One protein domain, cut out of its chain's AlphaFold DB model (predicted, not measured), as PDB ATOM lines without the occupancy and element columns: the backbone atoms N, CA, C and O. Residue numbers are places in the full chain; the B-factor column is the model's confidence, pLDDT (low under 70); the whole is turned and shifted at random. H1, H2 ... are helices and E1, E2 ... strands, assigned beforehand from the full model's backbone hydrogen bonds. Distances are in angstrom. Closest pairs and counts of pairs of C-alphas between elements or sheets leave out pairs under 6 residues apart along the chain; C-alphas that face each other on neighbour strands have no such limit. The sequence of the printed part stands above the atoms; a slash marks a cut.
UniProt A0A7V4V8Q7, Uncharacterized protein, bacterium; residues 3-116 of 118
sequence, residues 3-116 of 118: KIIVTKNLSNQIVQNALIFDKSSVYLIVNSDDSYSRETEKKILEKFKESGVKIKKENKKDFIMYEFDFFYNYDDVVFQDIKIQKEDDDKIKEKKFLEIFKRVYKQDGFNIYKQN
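AT A GLANCE: This is residues 3 to 116 of the 118 residues of an uncharacterized protein of bacterium (UniProt A0A7V4V8Q7). One twisted sheet of six strands is covered on one face by two helices, H1 and H2, set steeply to each other, while its other face is bare. A small two-stranded hairpin, E6 and E7, packs on H2 at one end of the long axis, and the turn between E1 and E2 reaches the other end. The printed part has 114 residues, with E1 E2 E3 H1 E4 E5 E6 E7 H2 E8 along the chain; the large sheet's order is E4 E5 E3 E2 E1 E8, antiparallel throughout, and the class is mixed, helices and strands. The whole is compact, with a radius of gyration of the C-alphas of 13.7 A, yet elongated in outline, spanning 45 by 28 by 26 A.

HOW THE PARTS SIT: Start at the first printed residue with E1, residues 3 to 10, E2, residues 13 to 22, and E3, residues 25 to 31: they form a meander, each strand the antiparallel neighbour of the one before, and two hairpins. Look for N 6 and O 17 at 2.8 A between E1 and E2, and for N 27 and O 20 at 2.8 A between E2 and E3. Next come H1, residues 35 to 50, E4, residues 54 to 59, and E5, residues 63 to 69. E3, H1 and E4 make a split strand-helix-strand unit, two strands running the same way with E5 between them in the sheet, and its crossover is right-handed. E4 and E5 are a hairpin, with N 58 and O 65 at 2.8 A, and E5 is also the antiparallel neighbour of E3, with N 66 and O 28 at 2.8 A. H1 is on this sheet; its closest C-alphas to E3 are those of Ser 37 and Val 30, 6.4 A apart. Then find the hairpin of E6, residues 76 to 79, and E7, residues 82 to 85, with N 84 and O 77 at 2.8 A. H2, residues 90 to 107, follows; the closest C-alphas of E7 and H2 are those of Ile 84 and Lys 93, 6.4 A apart. H2 is on the large sheet at a height over the sheet of 8.9 A, over E2 and E1, and runs along the strands, at 0 degrees to E1 on the local plane. H1 and H2 lie on the same face, making two layers, helices over one face of a sheet. With its residues 40 to 44 alone H1 touches residues 101 to 105 of H2, closest at the C-alphas of Ile 44 and Val 104, 7.2 A apart, at a steep tilt of 49 degrees, opposite ways. E8, residues 111 to 115, is an edge strand beside E1, with N 5 and O 113 at 2.9 A; E4 is the other edge strand. In H1 and H2 every O i to N i+4 pair is within hydrogen-bond range.

IN THESE COORDINATES: Find C-alpha 3 at (5.640, 19.936, 32.640); from there E1 runs 22.5 A to C-alpha 10. E2, the longest strand by residues, measures 29.0 A, E3 19.4 A and H1 22.7 A. E4 measures 16.7 A and E5 19.2 A; E6 and E7 have four residues each. H2 begins at C-alpha 90, (6.174, 13.385, 46.837), and measures 26.1 A. E8 ends at C-alpha 115, (2.973, 18.044, 28.332).

THE WHOLE: The two C-alphas farthest apart are those of Asn 12 and Glu 87, 45.0 A. The printed part has no cut and no long link; E5 to E6 is short, the others tight. The mean pLDDT of the printed part is 79.2, and residue 23, residues 70 to 80 and residue 116 are under 70 in this model.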
ATOM      1  N   LYS A   3       5.949  18.561  33.032       82.25
ATOM      2  CA  LYS A   3       5.640  19.936  32.640       82.25
ATOM      3  C   LYS A   3       4.161  20.063  32.303       82.25
ATOM      4  O   LYS A   3       3.591  19.281  31.544       82.25
ATOM      5  N   ILE A   4       3.533  21.092  32.847       84.12
ATOM      6  CA  ILE A   4       2.129  21.405  32.613       84.12
ATOM      7  C   ILE A   4       2.047  22.815  32.054       84.12
ATOM      8  O   ILE A   4       2.524  23.767  32.661       84.12
ATOM      9  N   ILE A   5       1.442  22.943  30.879       85.81
ATOM     10  CA  ILE A   5       1.243  24.230  30.222       85.81
ATOM     11  C   ILE A   5      -0.166  24.710  30.534       85.81
ATOM     12  O   ILE A   5      -1.145  23.976  30.382       85.81
ATOM     13  N   VAL A   6      -0.266  25.956  30.971       84.94
ATOM     14  CA  VAL A   6      -1.521  26.599  31.333       84.94
ATOM     15  C   VAL A   6      -1.732  27.766  30.386       84.94
ATOM     16  O   VAL A   6      -0.946  28.708  30.387       84.94
ATOM     17  N   THR A   7      -2.763  27.702  29.548       87.00
ATOM     18  CA  THR A   7      -2.975  28.690  28.486       87.00
ATOM     19  C   THR A   7      -4.342  29.339  28.561       87.00
ATOM     20  O   THR A   7      -5.335  28.659  28.819       87.00
ATOM     21  N   LYS A   8      -4.430  30.619  28.219       84.69
ATOM     22  CA  LYS A   8      -5.696  31.326  28.037       84.69
ATOM     23  C   LYS A   8      -5.670  32.077  26.715       84.69
ATOM     24  O   LYS A   8      -4.760  32.862  26.464       84.69
ATOM     25  N   ASN A   9      -6.682  31.838  25.887       84.00
ATOM     26  CA  ASN A   9      -6.880  32.600  24.662       84.00
ATOM     27  C   ASN A   9      -7.631  33.883  25.010       84.00
ATOM     28  O   ASN A   9      -8.777  33.840  25.455       84.00
ATOM     29  N   LEU A  10      -6.965  35.012  24.816       80.00
ATOM     30  CA  LEU A  10      -7.570  36.335  24.813       80.00
ATOM     31  C   LEU A  10      -7.716  36.786  23.359       80.00
ATOM     32  O   LEU A  10      -7.015  36.284  22.483       80.00
ATOM     33  N   SER A  11      -8.606  37.744  23.097       81.88
ATOM     34  CA  SER A  11      -9.009  38.123  21.734       81.88
ATOM     35  C   SER A  11      -7.846  38.398  20.770       81.88
ATOM     36  O   SER A  11      -7.985  38.121  19.586       81.88
ATOM     37  N   ASN A  12      -6.700  38.881  21.271       79.81
ATOM     38  CA  ASN A  12      -5.530  39.242  20.461       79.81
ATOM     39  C   ASN A  12      -4.217  38.565  20.902       79.81
ATOM     40  O   ASN A  12      -3.167  38.876  20.346       79.81
ATOM     41  N   GLN A  13      -4.237  37.680  21.907       82.38
ATOM     42  CA  GLN A  13      -3.020  37.034  22.409       82.38
ATOM     43  C   GLN A  13      -3.305  35.697  23.095       82.38
ATOM     44  O   GLN A  13      -4.340  35.519  23.740       82.38
ATOM     45  N   ILE A  14      -2.352  34.769  22.999       81.19
ATOM     46  CA  ILE A  14      -2.353  33.541  23.796       81.19
ATOM     47  C   ILE A  14      -1.451  33.775  24.997       81.19
ATOM     48  O   ILE A  14      -0.238  33.919  24.863       81.19
ATOM     49  N   VAL A  15      -2.052  33.779  26.178       84.06
ATOM     50  CA  VAL A  15      -1.328  33.814  27.442       84.06
ATOM     51  C   VAL A  15      -0.896  32.395  27.778       84.06
ATOM     52  O   VAL A  15      -1.740  31.499  27.781       84.06
ATOM     53  N   GLN A  16       0.389  32.172  28.063       84.62
ATOM     54  CA  GLN A  16       0.916  30.860  28.441       84.62
ATOM     55  C   GLN A  16       1.787  30.960  29.694       84.62
ATOM     56  O   GLN A  16       2.781  31.678  29.714       84.62
ATOM     57  N   ASN A  17       1.428  30.180  30.708       86.00
ATOM     58  CA  ASN A  17       2.234  29.919  31.892       86.00
ATOM     59  C   ASN A  17       2.675  28.454  31.882       86.00
ATOM     60  O   ASN A  17       2.010  27.597  31.290       86.00
ATOM     61  N   ALA A  18       3.778  28.146  32.557       87.12
ATOM     62  CA  ALA A  18       4.216  26.768  32.744       87.12
ATOM     63  C   ALA A  18       4.349  26.436  34.228       87.12
ATOM     64  O   ALA A  18       4.862  27.229  35.011       87.12
ATOM     65  N   LEU A  19       3.900  25.241  34.588       86.56
ATOM     66  CA  LEU A  19       4.154  24.604  35.868       86.56
ATOM     67  C   LEU A  19       5.131  23.462  35.632       86.56
ATOM     68  O   LEU A  19       4.887  22.602  34.785       86.56
ATOM     69  N   ILE A  20       6.236  23.468  36.361       86.12
ATOM     70  CA  ILE A  20       7.251  22.421  36.300       86.12
ATOM     71  C   ILE A  20       7.337  21.789  37.678       86.12
ATOM     72  O   ILE A  20       7.564  22.488  38.664       86.12
ATOM     73  N   PHE A  21       7.152  20.476  37.730       78.69
ATOM     74  CA  PHE A  21       7.262  19.702  38.957       78.69
ATOM     75  C   PHE A  21       8.632  19.028  38.989       78.69
ATOM     76  O   PHE A  21       8.958  18.200  38.129       78.69
ATOM     77  N   ASP A  22       9.437  19.425  39.970       77.38
ATOM     78  CA  ASP A  22      10.674  18.753  40.344       77.38
ATOM     79  C   ASP A  22      10.486  18.044  41.690       77.38
ATOM     80  O   ASP A  22       9.556  18.352  42.435       77.38
ATOM     81  N   LYS A  23      11.372  17.094  42.013       68.50
ATOM     82  CA  LYS A  23      11.252  16.246  43.207       68.50
ATOM     83  C   LYS A  23      10.987  17.034  44.485       68.50
ATOM     84  O   LYS A  23      10.276  16.527  45.340       68.50
ATOM     85  N   SER A  24      11.556  18.235  44.615       72.00
ATOM     86  CA  SER A  24      11.472  19.034  45.843       72.00
ATOM     87  C   SER A  24      10.768  20.387  45.696       72.00
ATOM     88  O   SER A  24      10.602  21.102  46.679       72.00
ATOM     89  N   SER A  25      10.333  20.755  44.493       77.88
ATOM     90  CA  SER A  25       9.829  22.103  44.226       77.88
ATOM     91  C   SER A  25       8.817  22.096  43.093       77.88
ATOM     92  O   SER A  25       8.908  21.305  42.153       77.88
ATOM     93  N   VAL A  26       7.881  23.042  43.137       83.19
ATOM     94  CA  VAL A  26       7.097  23.397  41.948       83.19
ATOM     95  C   VAL A  26       7.543  24.760  41.470       83.19
ATOM     96  O   VAL A  26       7.669  25.690  42.263       83.19
ATOM     97  N   TYR A  27       7.769  24.877  40.170       87.00
ATOM     98  CA  TYR A  27       8.135  26.127  39.528       87.00
ATOM     99  C   TYR A  27       6.957  26.636  38.713       87.00
ATOM    100  O   TYR A  27       6.470  25.941  37.824       87.00
ATOM    101  N   LEU A  28       6.519  27.859  38.995       88.81
ATOM    102  CA  LEU A  28       5.607  28.601  38.134       88.81
ATOM    103  C   LEU A  28       6.416  29.576  37.285       88.81
ATOM    104  O   LEU A  28       7.092  30.459  37.810       88.81
ATOM    105  N   ILE A  29       6.315  29.425  35.971       89.12
ATOM    106  CA  ILE A  29       6.920  30.311  34.985       89.12
ATOM    107  C   ILE A  29       5.821  31.191  34.400       89.12
ATOM    108  O   ILE A  29       4.861  30.682  33.814       89.12
ATOM    109  N   VAL A  30       5.996  32.502  34.556       88.19
ATOM    110  CA  VAL A  30       5.075  33.544  34.098       88.19
ATOM    111  C   VAL A  30       5.787  34.458  33.117       88.19
ATOM    112  O   VAL A  30       6.879  34.933  33.414       88.19
ATOM    113  N   ASN A  31       5.179  34.745  31.969       83.69
ATOM    114  CA  ASN A  31       5.740  35.724  31.040       83.69
ATOM    115  C   ASN A  31       5.771  37.119  31.695       83.69
ATOM    116  O   ASN A  31       4.775  37.565  32.269       83.69
ATOM    117  N   SER A  32       6.917  37.802  31.638       76.50
ATOM    118  CA  SER A  32       7.098  39.088  32.313       76.50
ATOM    119  C   SER A  32       6.195  40.182  31.751       76.50
ATOM    120  O   SER A  32       5.779  41.036  32.529       76.50
ATOM    121  N   ASP A  33       5.839  40.151  30.469       77.50
ATOM    122  CA  ASP A  33       5.096  41.240  29.815       77.50
ATOM    123  C   ASP A  33       3.567  41.081  29.868       77.50
ATOM    124  O   ASP A  33       2.828  41.947  29.402       77.50
ATOM    125  N   ASP A  34       3.067  40.005  30.478       77.75
ATOM    126  CA  ASP A  34       1.642  39.682  30.482       77.75
ATOM    127  C   ASP A  34       0.946  40.122  31.787       77.75
ATOM    128  O   ASP A  34       1.085  39.504  32.846       77.75
ATOM    129  N   SER A  35       0.174  41.213  31.721       77.88
ATOM    130  CA  SER A  35      -0.546  41.777  32.876       77.88
ATOM    131  C   SER A  35      -1.572  40.812  33.482       77.88
ATOM    132  O   SER A  35      -1.697  40.747  34.704       77.88
ATOM    133  N   TYR A  36      -2.255  40.019  32.653       75.69
ATOM    134  CA  TYR A  36      -3.231  39.023  33.105       75.69
ATOM    135  C   TYR A  36      -2.573  37.909  33.916       75.69
ATOM    136  O   TYR A  36      -3.083  37.495  34.958       75.69
ATOM    137  N   SER A  37      -1.416  37.441  33.462       77.06
ATOM    138  CA  SER A  37      -0.645  36.422  34.154       77.06
ATOM    139  C   SER A  37      -0.152  36.934  35.489       77.06
ATOM    140  O   SER A  37      -0.183  36.168  36.443       77.06
ATOM    141  N   ARG A  38       0.213  38.219  35.590       81.19
ATOM    142  CA  ARG A  38       0.577  38.856  36.864       81.19
ATOM    143  C   ARG A  38      -0.594  38.929  37.849       81.19
ATOM    144  O   ARG A  38      -0.397  38.740  39.044       81.19
ATOM    145  N   GLU A  39      -1.823  39.163  37.386       83.56
ATOM    146  CA  GLU A  39      -3.002  39.130  38.268       83.56
ATOM    147  C   GLU A  39      -3.296  37.720  38.791       83.56
ATOM    148  O   GLU A  39      -3.492  37.531  39.995       83.56
ATOM    149  N   THR A  40      -3.301  36.712  37.912       81.69
ATOM    150  CA  THR A  40      -3.506  35.316  38.327       81.69
ATOM    151  C   THR A  40      -2.353  34.825  39.210       81.69
ATOM    152  O   THR A  40      -2.591  34.175  40.227       81.69
ATOM    153  N   GLU A  41      -1.115  35.194  38.880       82.62
ATOM    154  CA  GLU A  41       0.080  34.974  39.703       82.62
ATOM    155  C   GLU A  41      -0.096  35.570  41.096       82.62
ATOM    156  O   GLU A  41       0.076  34.853  42.078       82.62
ATOM    157  N   LYS A  42      -0.507  36.837  41.207       85.94
ATOM    158  CA  LYS A  42      -0.705  37.486  42.505       85.94
ATOM    159  C   LYS A  42      -1.679  36.701  43.389       85.94
ATOM    160  O   LYS A  42      -1.345  36.430  44.539       85.94
ATOM    161  N   LYS A  43      -2.813  36.246  42.841       83.38
ATOM    162  CA  LYS A  43      -3.787  35.415  43.577       83.38
ATOM    163  C   LYS A  43      -3.179  34.098  44.062       83.38
ATOM    164  O   LYS A  43      -3.449  33.667  45.179       83.38
ATOM    165  N   ILE A  44      -2.384  33.443  43.218       81.88
ATOM    166  CA  ILE A  44      -1.693  32.193  43.555       81.88
ATOM    167  C   ILE A  44      -0.700  32.447  44.695       81.88
ATOM    168  O   ILE A  44      -0.731  31.751  45.708       81.88
ATOM    169  N   LEU A  45       0.144  33.472  44.561       84.62
ATOM    170  CA  LEU A  45       1.148  33.828  45.560       84.62
ATOM    171  C   LEU A  45       0.534  34.234  46.898       84.62
ATOM    172  O   LEU A  45       1.056  33.831  47.931       84.62
ATOM    173  N   GLU A  46      -0.543  35.021  46.898       85.31
ATOM    174  CA  GLU A  46      -1.250  35.417  48.123       85.31
ATOM    175  C   GLU A  46      -1.752  34.182  48.877       85.31
ATOM    176  O   GLU A  46      -1.415  34.004  50.045       85.31
ATOM    177  N   LYS A  47      -2.420  33.252  48.185       77.88
ATOM    178  CA  LYS A  47      -2.947  32.027  48.805       77.88
ATOM    179  C   LYS A  47      -1.852  31.092  49.327       77.88
ATOM    180  O   LYS A  47      -2.010  30.469  50.378       77.88
ATOM    181  N   PHE A  48      -0.726  30.988  48.620       78.19
ATOM    182  CA  PHE A  48       0.400  30.174  49.087       78.19
ATOM    183  C   PHE A  48       1.164  30.821  50.241       78.19
ATOM    184  O   PHE A  48       1.575  30.109  51.155       78.19
ATOM    185  N   LYS A  49       1.283  32.154  50.262       79.00
ATOM    186  CA  LYS A  49       1.838  32.888  51.408       79.00
ATOM    187  C   LYS A  49       0.977  32.740  52.660       79.00
ATOM    188  O   LYS A  49       1.531  32.511  53.729       79.00
ATOM    189  N   GLU A  50      -0.348  32.834  52.537       76.56
ATOM    190  CA  GLU A  50      -1.287  32.582  53.646       76.56
ATOM    191  C   GLU A  50      -1.138  31.166  54.210       76.56
ATOM    192  O   GLU A  50      -1.255  30.949  55.412       76.56
ATOM    193  N   SER A  51      -0.805  30.213  53.341       70.81
ATOM    194  CA  SER A  51      -0.545  28.819  53.703       70.81
ATOM    195  C   SER A  51       0.857  28.578  54.280       70.81
ATOM    196  O   SER A  51       1.237  27.435  54.510       70.81
ATOM    197  N   GLY A  52       1.657  29.631  54.458       70.25
ATOM    198  CA  GLY A  52       3.027  29.551  54.958       70.25
ATOM    199  C   GLY A  52       4.069  29.108  53.929       70.25
ATOM    200  O   GLY A  52       5.252  29.193  54.217       70.25
ATOM    201  N   VAL A  53       3.704  28.706  52.711       78.12
ATOM    202  CA  VAL A  53       4.671  28.185  51.730       78.12
ATOM    203  C   VAL A  53       5.770  29.212  51.440       78.12
ATOM    204  O   VAL A  53       5.499  30.373  51.120       78.12
ATOM    205  N   LYS A  54       7.035  28.779  51.521       79.50
ATOM    206  CA  LYS A  54       8.174  29.611  51.128       79.50
ATOM    207  C   LYS A  54       8.226  29.720  49.612       79.50
ATOM    208  O   LYS A  54       8.223  28.718  48.901       79.50
ATOM    209  N   ILE A  55       8.311  30.956  49.131       85.44
ATOM    210  CA  ILE A  55       8.346  31.265  47.703       85.44
ATOM    211  C   ILE A  55       9.637  32.015  47.403       85.44
ATOM    212  O   ILE A  55       9.876  33.088  47.965       85.44
ATOM    213  N   LYS A  56      10.454  31.481  46.495       89.56
ATOM    214  CA  LYS A  56      11.586  32.206  45.911       89.56
ATOM    215  C   LYS A  56      11.181  32.735  44.541       89.56
ATOM    216  O   LYS A  56      10.581  32.020  43.745       89.56
ATOM    217  N   LYS A  57      11.507  33.996  44.271       91.06
ATOM    218  CA  LYS A  57      11.234  34.670  42.999       91.06
ATOM    219  C   LYS A  57      12.547  34.931  42.275       91.06
ATOM    220  O   LYS A  57      13.442  35.550  42.844       91.06
ATOM    221  N   GLU A  58      12.619  34.543  41.010       91.38
ATOM    222  CA  GLU A  58      13.736  34.832  40.120       91.38
ATOM    223  C   GLU A  58      13.227  35.535  38.856       91.38
ATOM    224  O   GLU A  58      12.348  35.032  38.160       91.38
ATOM    225  N   ASN A  59      13.768  36.718  38.555       89.25
ATOM    226  CA  ASN A  59      13.428  37.445  37.332       89.25
ATOM    227  C   ASN A  59      14.439  37.085  36.236       89.25
ATOM    228  O   ASN A  59      15.643  37.287  36.411       89.25
ATOM    229  N   LYS A  60      13.956  36.576  35.102       87.62
ATOM    230  CA  LYS A  60      14.723  36.404  33.865       87.62
ATOM    231  C   LYS A  60      14.286  37.453  32.843       87.62
ATOM    232  O   LYS A  60      13.303  38.158  33.046       87.62
ATOM    233  N   LYS A  61      15.044  37.561  31.750       82.12
ATOM    234  CA  LYS A  61      14.826  38.563  30.698       82.12
ATOM    235  C   LYS A  61      13.405  38.520  30.118       82.12
ATOM    236  O   LYS A  61      12.841  39.576  29.879       82.12
ATOM    237  N   ASP A  62      12.851  37.318  29.948       84.31
ATOM    238  CA  ASP A  62      11.591  37.097  29.221       84.31
ATOM    239  C   ASP A  62      10.481  36.481  30.101       84.31
ATOM    240  O   ASP A  62       9.352  36.271  29.662       84.31
ATOM    241  N   PHE A  63      10.798  36.129  31.350       87.38
ATOM    242  CA  PHE A  63       9.850  35.507  32.268       87.38
ATOM    243  C   PHE A  63      10.267  35.679  33.726       87.38
ATOM    244  O   PHE A  63      11.424  35.925  34.060       87.38
ATOM    245  N   ILE A  64       9.304  35.490  34.614       88.81
ATOM    246  CA  ILE A  64       9.488  35.421  36.054       88.81
ATOM    247  C   ILE A  64       9.264  33.970  36.473       88.81
ATOM    248  O   ILE A  64       8.267  33.355  36.098       88.81
ATOM    249  N   MET A  65      10.197  33.425  37.245       90.50
ATOM    250  CA  MET A  65      10.099  32.090  37.819       90.50
ATOM    251  C   MET A  65       9.833  32.189  39.320       90.50
ATOM    252  O   MET A  65      10.536  32.898  40.042       90.50
ATOM    253  N   TYR A  66       8.835  31.452  39.790       89.56
ATOM    254  CA  TYR A  66       8.506  31.297  41.200       89.56
ATOM    255  C   TYR A  66       8.747  29.853  41.612       89.56
ATOM    256  O   TYR A  66       8.038  28.964  41.152       89.56
ATOM    257  N   GLU A  67       9.741  29.630  42.463       89.44
ATOM    258  CA  GLU A  67       9.968  28.345  43.115       89.44
ATOM    259  C   GLU A  67       9.169  28.314  44.414       89.44
ATOM    260  O   GLU A  67       9.392  29.129  45.314       89.44
ATOM    261  N   PHE A  68       8.248  27.366  44.508       84.19
ATOM    262  CA  PHE A  68       7.543  27.072  45.738       84.19
ATOM    263  C   PHE A  68       8.189  25.853  46.395       84.19
ATOM    264  O   PHE A  68       8.218  24.761  45.821       84.19
ATOM    265  N   ASP A  69       8.717  26.070  47.593       78.81
ATOM    266  CA  ASP A  69       9.462  25.077  48.355       78.81
ATOM    267  C   ASP A  69       8.498  24.318  49.282       78.81
ATOM    268  O   ASP A  69       8.120  24.809  50.350       78.81
ATOM    269  N   PHE A  70       8.045  23.137  48.845       63.53
ATOM    270  CA  PHE A  70       7.079  22.306  49.590       63.53
ATOM    271  C   PHE A  70       7.710  21.449  50.675       63.53
ATOM    272  O   PHE A  70       6.992  20.835  51.465       63.53
ATOM    273  N   PHE A  71       9.037  21.371  50.704       54.41
ATOM    274  CA  PHE A  71       9.752  20.399  51.523       54.41
ATOM    275  C   PHE A  71      10.259  21.001  52.832       54.41
ATOM    276  O   PHE A  71      10.727  20.274  53.709       54.41
ATOM    277  N   TYR A  72      10.080  22.308  53.033       50.72
ATOM    278  CA  TYR A  72      10.373  22.961  54.302       50.72
ATOM    279  C   TYR A  72       9.131  23.084  55.202       50.72
ATOM    280  O   TYR A  72       8.340  24.005  55.061       50.72
ATOM    281  N   ASN A  73       9.043  22.176  56.186       49.78
ATOM    282  CA  ASN A  73       8.434  22.346  57.520       49.78
ATOM    283  C   ASN A  73       7.096  23.112  57.620       49.78
ATOM    284  O   ASN A  73       7.012  24.097  58.351       49.78
ATOM    285  N   TYR A  74       6.029  22.606  57.008       52.53
ATOM    286  CA  TYR A  74       4.675  22.940  57.462       52.53
ATOM    287  C   TYR A  74       3.979  21.665  57.907       52.53
ATOM    288  O   TYR A  74       4.025  20.669  57.185       52.53
ATOM    289  N   ASP A  75       3.394  21.684  59.109       57.03
ATOM    290  CA  ASP A  75       2.627  20.548  59.625       57.03
ATOM    291  C   ASP A  75       1.456  20.253  58.681       57.03
ATOM    292  O   ASP A  75       1.259  19.097  58.320       57.03
ATOM    293  N   ASP A  76       0.794  21.303  58.169       64.19
ATOM    294  CA  ASP A  76      -0.279  21.222  57.176       64.19
ATOM    295  C   ASP A  76      -0.378  22.502  56.314       64.19
ATOM    296  O   ASP A  76      -0.402  23.612  56.843       64.19
ATOM    297  N   VAL A  77      -0.520  22.357  54.991       65.12
ATOM    298  CA  VAL A  77      -0.959  23.428  54.072       65.12
ATOM    299  C   VAL A  77      -2.425  23.187  53.722       65.12
ATOM    300  O   VAL A  77      -2.770  22.125  53.199       65.12
ATOM    301  N   VAL A  78      -3.295  24.162  53.999       64.25
ATOM    302  CA  VAL A  78      -4.739  24.051  53.744       64.25
ATOM    303  C   VAL A  78      -5.171  25.070  52.698       64.25
ATOM    304  O   VAL A  78      -5.116  26.274  52.923       64.25
ATOM    305  N   PHE A  79      -5.667  24.575  51.565       66.62
ATOM    306  CA  PHE A  79      -6.242  25.389  50.500       66.62
ATOM    307  C   PHE A  79      -7.646  24.896  50.160       66.62
ATOM    308  O   PHE A  79      -7.768  23.834  49.563       66.62
ATOM    309  N   GLN A  80      -8.700  25.664  50.468       65.19
ATOM    310  CA  GLN A  80     -10.089  25.340  50.072       65.19
ATOM    311  C   GLN A  80     -10.421  23.842  50.233       65.19
ATOM    312  O   GLN A  80     -10.722  23.149  49.255       65.19
ATOM    313  N   ASP A  81     -10.247  23.342  51.458       72.94
ATOM    314  CA  ASP A  81     -10.477  21.946  51.863       72.94
ATOM    315  C   ASP A  81      -9.458  20.913  51.334       72.94
ATOM    316  O   ASP A  81      -9.504  19.742  51.708       72.94
ATOM    317  N   ILE A  82      -8.485  21.325  50.517       77.44
ATOM    318  CA  ILE A  82      -7.327  20.510  50.135       77.44
ATOM    319  C   ILE A  82      -6.265  20.644  51.227       77.44
ATOM    320  O   ILE A  82      -5.633  21.691  51.366       77.44
ATOM    321  N   LYS A  83      -6.056  19.566  51.985       75.50
ATOM    322  CA  LYS A  83      -5.033  19.467  53.031       75.50
ATOM    323  C   LYS A  83      -3.802  18.715  52.509       75.50
ATOM    324  O   LYS A  83      -3.908  17.533  52.169       75.50
ATOM    325  N   ILE A  84      -2.649  19.381  52.444       76.25
ATOM    326  CA  ILE A  84      -1.342  18.781  52.128       76.25
ATOM    327  C   ILE A  84      -0.577  18.617  53.441       76.25
ATOM    328  O   ILE A  84      -0.313  19.610  54.112       76.25
ATOM    329  N   GLN A  85      -0.253  17.378  53.803       73.25
ATOM    330  CA  GLN A  85       0.434  17.054  55.054       73.25
ATOM    331  C   GLN A  85       1.926  16.843  54.800       73.25
ATOM    332  O   GLN A  85       2.336  16.426  53.712       73.25
ATOM    333  N   LYS A  86       2.752  17.069  55.824       70.06
ATOM    334  CA  LYS A  86       4.204  16.847  55.738       70.06
ATOM    335  C   LYS A  86       4.574  15.409  55.352       70.06
ATOM    336  O   LYS A  86       5.536  15.207  54.608       70.06
ATOM    337  N   GLU A  87       3.799  14.441  55.837       70.88
ATOM    338  CA  GLU A  87       4.023  12.994  55.693       70.88
ATOM    339  C   GLU A  87       3.557  12.428  54.342       70.88
ATOM    340  O   GLU A  87       3.841  11.274  54.028       70.88
ATOM    341  N   ASP A  88       2.855  13.229  53.532       74.12
ATOM    342  CA  ASP A  88       2.439  12.817  52.193       74.12
ATOM    343  C   ASP A  88       3.677  12.520  51.318       74.12
ATOM    344  O   ASP A  88       4.632  13.303  51.282       74.12
ATOM    345  N   ASP A  89       3.642  11.414  50.569       79.69
ATOM    346  CA  ASP A  89       4.640  11.093  49.538       79.69
ATOM    347  C   ASP A  89       4.725  12.208  48.478       79.69
ATOM    348  O   ASP A  89       3.735  12.897  48.196       79.69
ATOM    349  N   ASP A  90       5.892  12.359  47.848       75.19
ATOM    350  CA  ASP A  90       6.174  13.385  46.837       75.19
ATOM    351  C   ASP A  90       5.110  13.421  45.729       75.19
ATOM    352  O   ASP A  90       4.642  14.493  45.339       75.19
ATOM    353  N   LYS A  91       4.624  12.254  45.281       76.44
ATOM    354  CA  LYS A  91       3.583  12.166  44.241       76.44
ATOM    355  C   LYS A  91       2.217  12.645  44.725       76.44
ATOM    356  O   LYS A  91       1.421  13.163  43.938       76.44
ATOM    357  N   ILE A  92       1.909  12.451  46.006       80.44
ATOM    358  CA  ILE A  92       0.648  12.909  46.605       80.44
ATOM    359  C   ILE A  92       0.675  14.432  46.731       80.44
ATOM    360  O   ILE A  92      -0.300  15.087  46.348       80.44
ATOM    361  N   LYS A  93       1.796  14.990  47.201       76.69
ATOM    362  CA  LYS A  93       2.023  16.440  47.273       76.69
ATOM    363  C   LYS A  93       1.877  17.081  45.900       76.69
ATOM    364  O   LYS A  93       1.071  17.998  45.750       76.69
ATOM    365  N   GLU A  94       2.555  16.535  44.889       77.69
ATOM    366  CA  GLU A  94       2.468  16.983  43.493       77.69
ATOM    367  C   GLU A  94       1.013  17.038  43.002       77.69
ATOM    368  O   GLU A  94       0.533  18.061  42.503       77.69
ATOM    369  N   LYS A  95       0.267  15.947  43.212       80.38
ATOM    370  CA  LYS A  95      -1.128  15.827  42.776       80.38
ATOM    371  C   LYS A  95      -2.044  16.840  43.465       80.38
ATOM    372  O   LYS A  95      -2.847  17.479  42.783       80.38
ATOM    373  N   LYS A  96      -1.942  16.989  44.791       80.81
ATOM    374  CA  LYS A  96      -2.741  17.960  45.558       80.81
ATOM    375  C   LYS A  96      -2.401  19.391  45.148       80.81
ATOM    376  O   LYS A  96      -3.294  20.219  44.982       80.81
ATOM    377  N   PHE A  97      -1.125  19.667  44.907       79.38
ATOM    378  CA  PHE A  97      -0.665  20.972  44.459       79.38
ATOM    379  C   PHE A  97      -1.212  21.347  43.083       79.38
ATOM    380  O   PHE A  97      -1.755  22.434  42.875       79.38
ATOM    381  N   LEU A  98      -1.146  20.406  42.143       80.81
ATOM    382  CA  LEU A  98      -1.748  20.572  40.833       80.81
ATOM    383  C   LEU A  98      -3.264  20.794  40.925       80.81
ATOM    384  O   LEU A  98      -3.818  21.546  40.127       80.81
ATOM    385  N   GLU A  99      -3.953  20.166  41.881       84.50
ATOM    386  CA  GLU A  99      -5.381  20.401  42.109       84.50
ATOM    387  C   GLU A  99      -5.665  21.849  42.538       84.50
ATOM    388  O   GLU A  99      -6.569  22.478  41.981       84.50
ATOM    389  N   ILE A 100      -4.857  22.407  43.444       80.44
ATOM    390  CA  ILE A 100      -4.941  23.816  43.862       80.44
ATOM    391  C   ILE A 100      -4.799  24.740  42.648       80.44
ATOM    392  O   ILE A 100      -5.664  25.581  42.386       80.44
ATOM    393  N   PHE A 101      -3.745  24.533  41.858       82.50
ATOM    394  CA  PHE A 101      -3.489  25.308  40.648       82.50
ATOM    395  C   PHE A 101      -4.624  25.195  39.636       82.50
ATOM    396  O   PHE A 101      -5.083  26.206  39.108       82.50
ATOM    397  N   LYS A 102      -5.128  23.978  39.408       82.94
ATOM    398  CA  LYS A 102      -6.276  23.733  38.531       82.94
ATOM    399  C   LYS A 102      -7.505  24.504  38.974       82.94
ATOM    400  O   LYS A 102      -8.188  25.052  38.115       82.94
ATOM    401  N   ARG A 103      -7.793  24.574  40.275       84.19
ATOM    402  CA  ARG A 103      -8.942  25.333  40.784       84.19
ATOM    403  C   ARG A 103      -8.796  26.828  40.513       84.19
ATOM    404  O   ARG A 103      -9.729  27.412  39.968       84.19
ATOM    405  N   VAL A 104      -7.642  27.423  40.825       82.50
ATOM    406  CA  VAL A 104      -7.405  28.862  40.598       82.50
ATOM    407  C   VAL A 104      -7.451  29.192  39.108       82.50
ATOM    408  O   VAL A 104      -8.260  30.005  38.674       82.50
ATOM    409  N   TYR A 105      -6.658  28.494  38.298       83.38
ATOM    410  CA  TYR A 105      -6.587  28.757  36.863       83.38
ATOM    411  C   TYR A 105      -7.911  28.503  36.137       83.38
ATOM    412  O   TYR A 105      -8.262  29.269  35.240       83.38
ATOM    413  N   LYS A 106      -8.691  27.489  36.544       82.88
ATOM    414  CA  LYS A 106     -10.034  27.256  35.993       82.88
ATOM    415  C   LYS A 106     -10.985  28.412  36.309       82.88
ATOM    416  O   LYS A 106     -11.757  28.794  35.435       82.88
ATOM    417  N   GLN A 107     -10.932  28.977  37.519       82.00
ATOM    418  CA  GLN A 107     -11.729  30.159  37.881       82.00
ATOM    419  C   GLN A 107     -11.339  31.388  37.049       82.00
ATOM    420  O   GLN A 107     -12.209  32.155  36.652       82.00
ATOM    421  N   ASP A 108     -10.055  31.535  36.722       81.75
ATOM    422  CA  ASP A 108      -9.547  32.602  35.855       81.75
ATOM    423  C   ASP A 108      -9.685  32.294  34.344       81.75
ATOM    424  O   ASP A 108      -9.243  33.087  33.509       81.75
ATOM    425  N   GLY A 109     -10.324  31.183  33.955       83.00
ATOM    426  CA  GLY A 109     -10.611  30.840  32.555       83.00
ATOM    427  C   GLY A 109      -9.410  30.334  31.749       83.00
ATOM    428  O   GLY A 109      -9.417  30.419  30.521       83.00
ATOM    429  N   PHE A 110      -8.370  29.833  32.414       85.44
ATOM    430  CA  PHE A 110      -7.256  29.151  31.764       85.44
ATOM    431  C   PHE A 110      -7.580  27.673  31.511       85.44
ATOM    432  O   PHE A 110      -8.195  26.990  32.332       85.44
ATOM    433  N   ASN A 111      -7.081  27.164  30.390       83.81
ATOM    434  CA  ASN A 111      -7.052  25.748  30.057       83.81
ATOM    435  C   ASN A 111      -5.705  25.142  30.466       83.81
ATOM    436  O   ASN A 111      -4.667  25.792  30.361       83.81
ATOM    437  N   ILE A 112      -5.715  23.894  30.932       82.94
ATOM    438  CA  ILE A 112      -4.530  23.219  31.479       82.94
ATOM    439  C   ILE A 112      -4.249  21.964  30.666       82.94
ATOM    440  O   ILE A 112      -5.102  21.082  30.561       82.94
ATOM    441  N   TYR A 113      -3.030  21.867  30.147       83.50
ATOM    442  CA  TYR A 113      -2.567  20.779  29.298       83.50
ATOM    443  C   TYR A 113      -1.353  20.115  29.942       83.50
ATOM    444  O   TYR A 113      -0.378  20.785  30.288       83.50
ATOM    445  N   LYS A 114      -1.391  18.787  30.096       79.88
ATOM    446  CA  LYS A 114      -0.191  18.023  30.453       79.88
ATOM    447  C   LYS A 114       0.693  17.886  29.218       79.88
ATOM    448  O   LYS A 114       0.229  17.401  28.188       79.88
ATOM    449  N   GLN A 115       1.953  18.286  29.339       72.56
ATOM    450  CA  GLN A 115       2.973  18.044  28.332       72.56
ATOM    451  C   GLN A 115       3.914  16.968  28.877       72.56
ATOM    452  O   GLN A 115       4.815  17.252  29.661       72.56
ATOM    453  N   ASN A 116       3.682  15.718  28.481       61.72
ATOM    454  CA  ASN A 116       4.629  14.648  28.775       61.72
ATOM    455  C   ASN A 116       5.820  14.801  27.823       61.72
ATOM    456  O   ASN A 116       5.636  14.733  26.606       61.72
TER     457      ASN A 116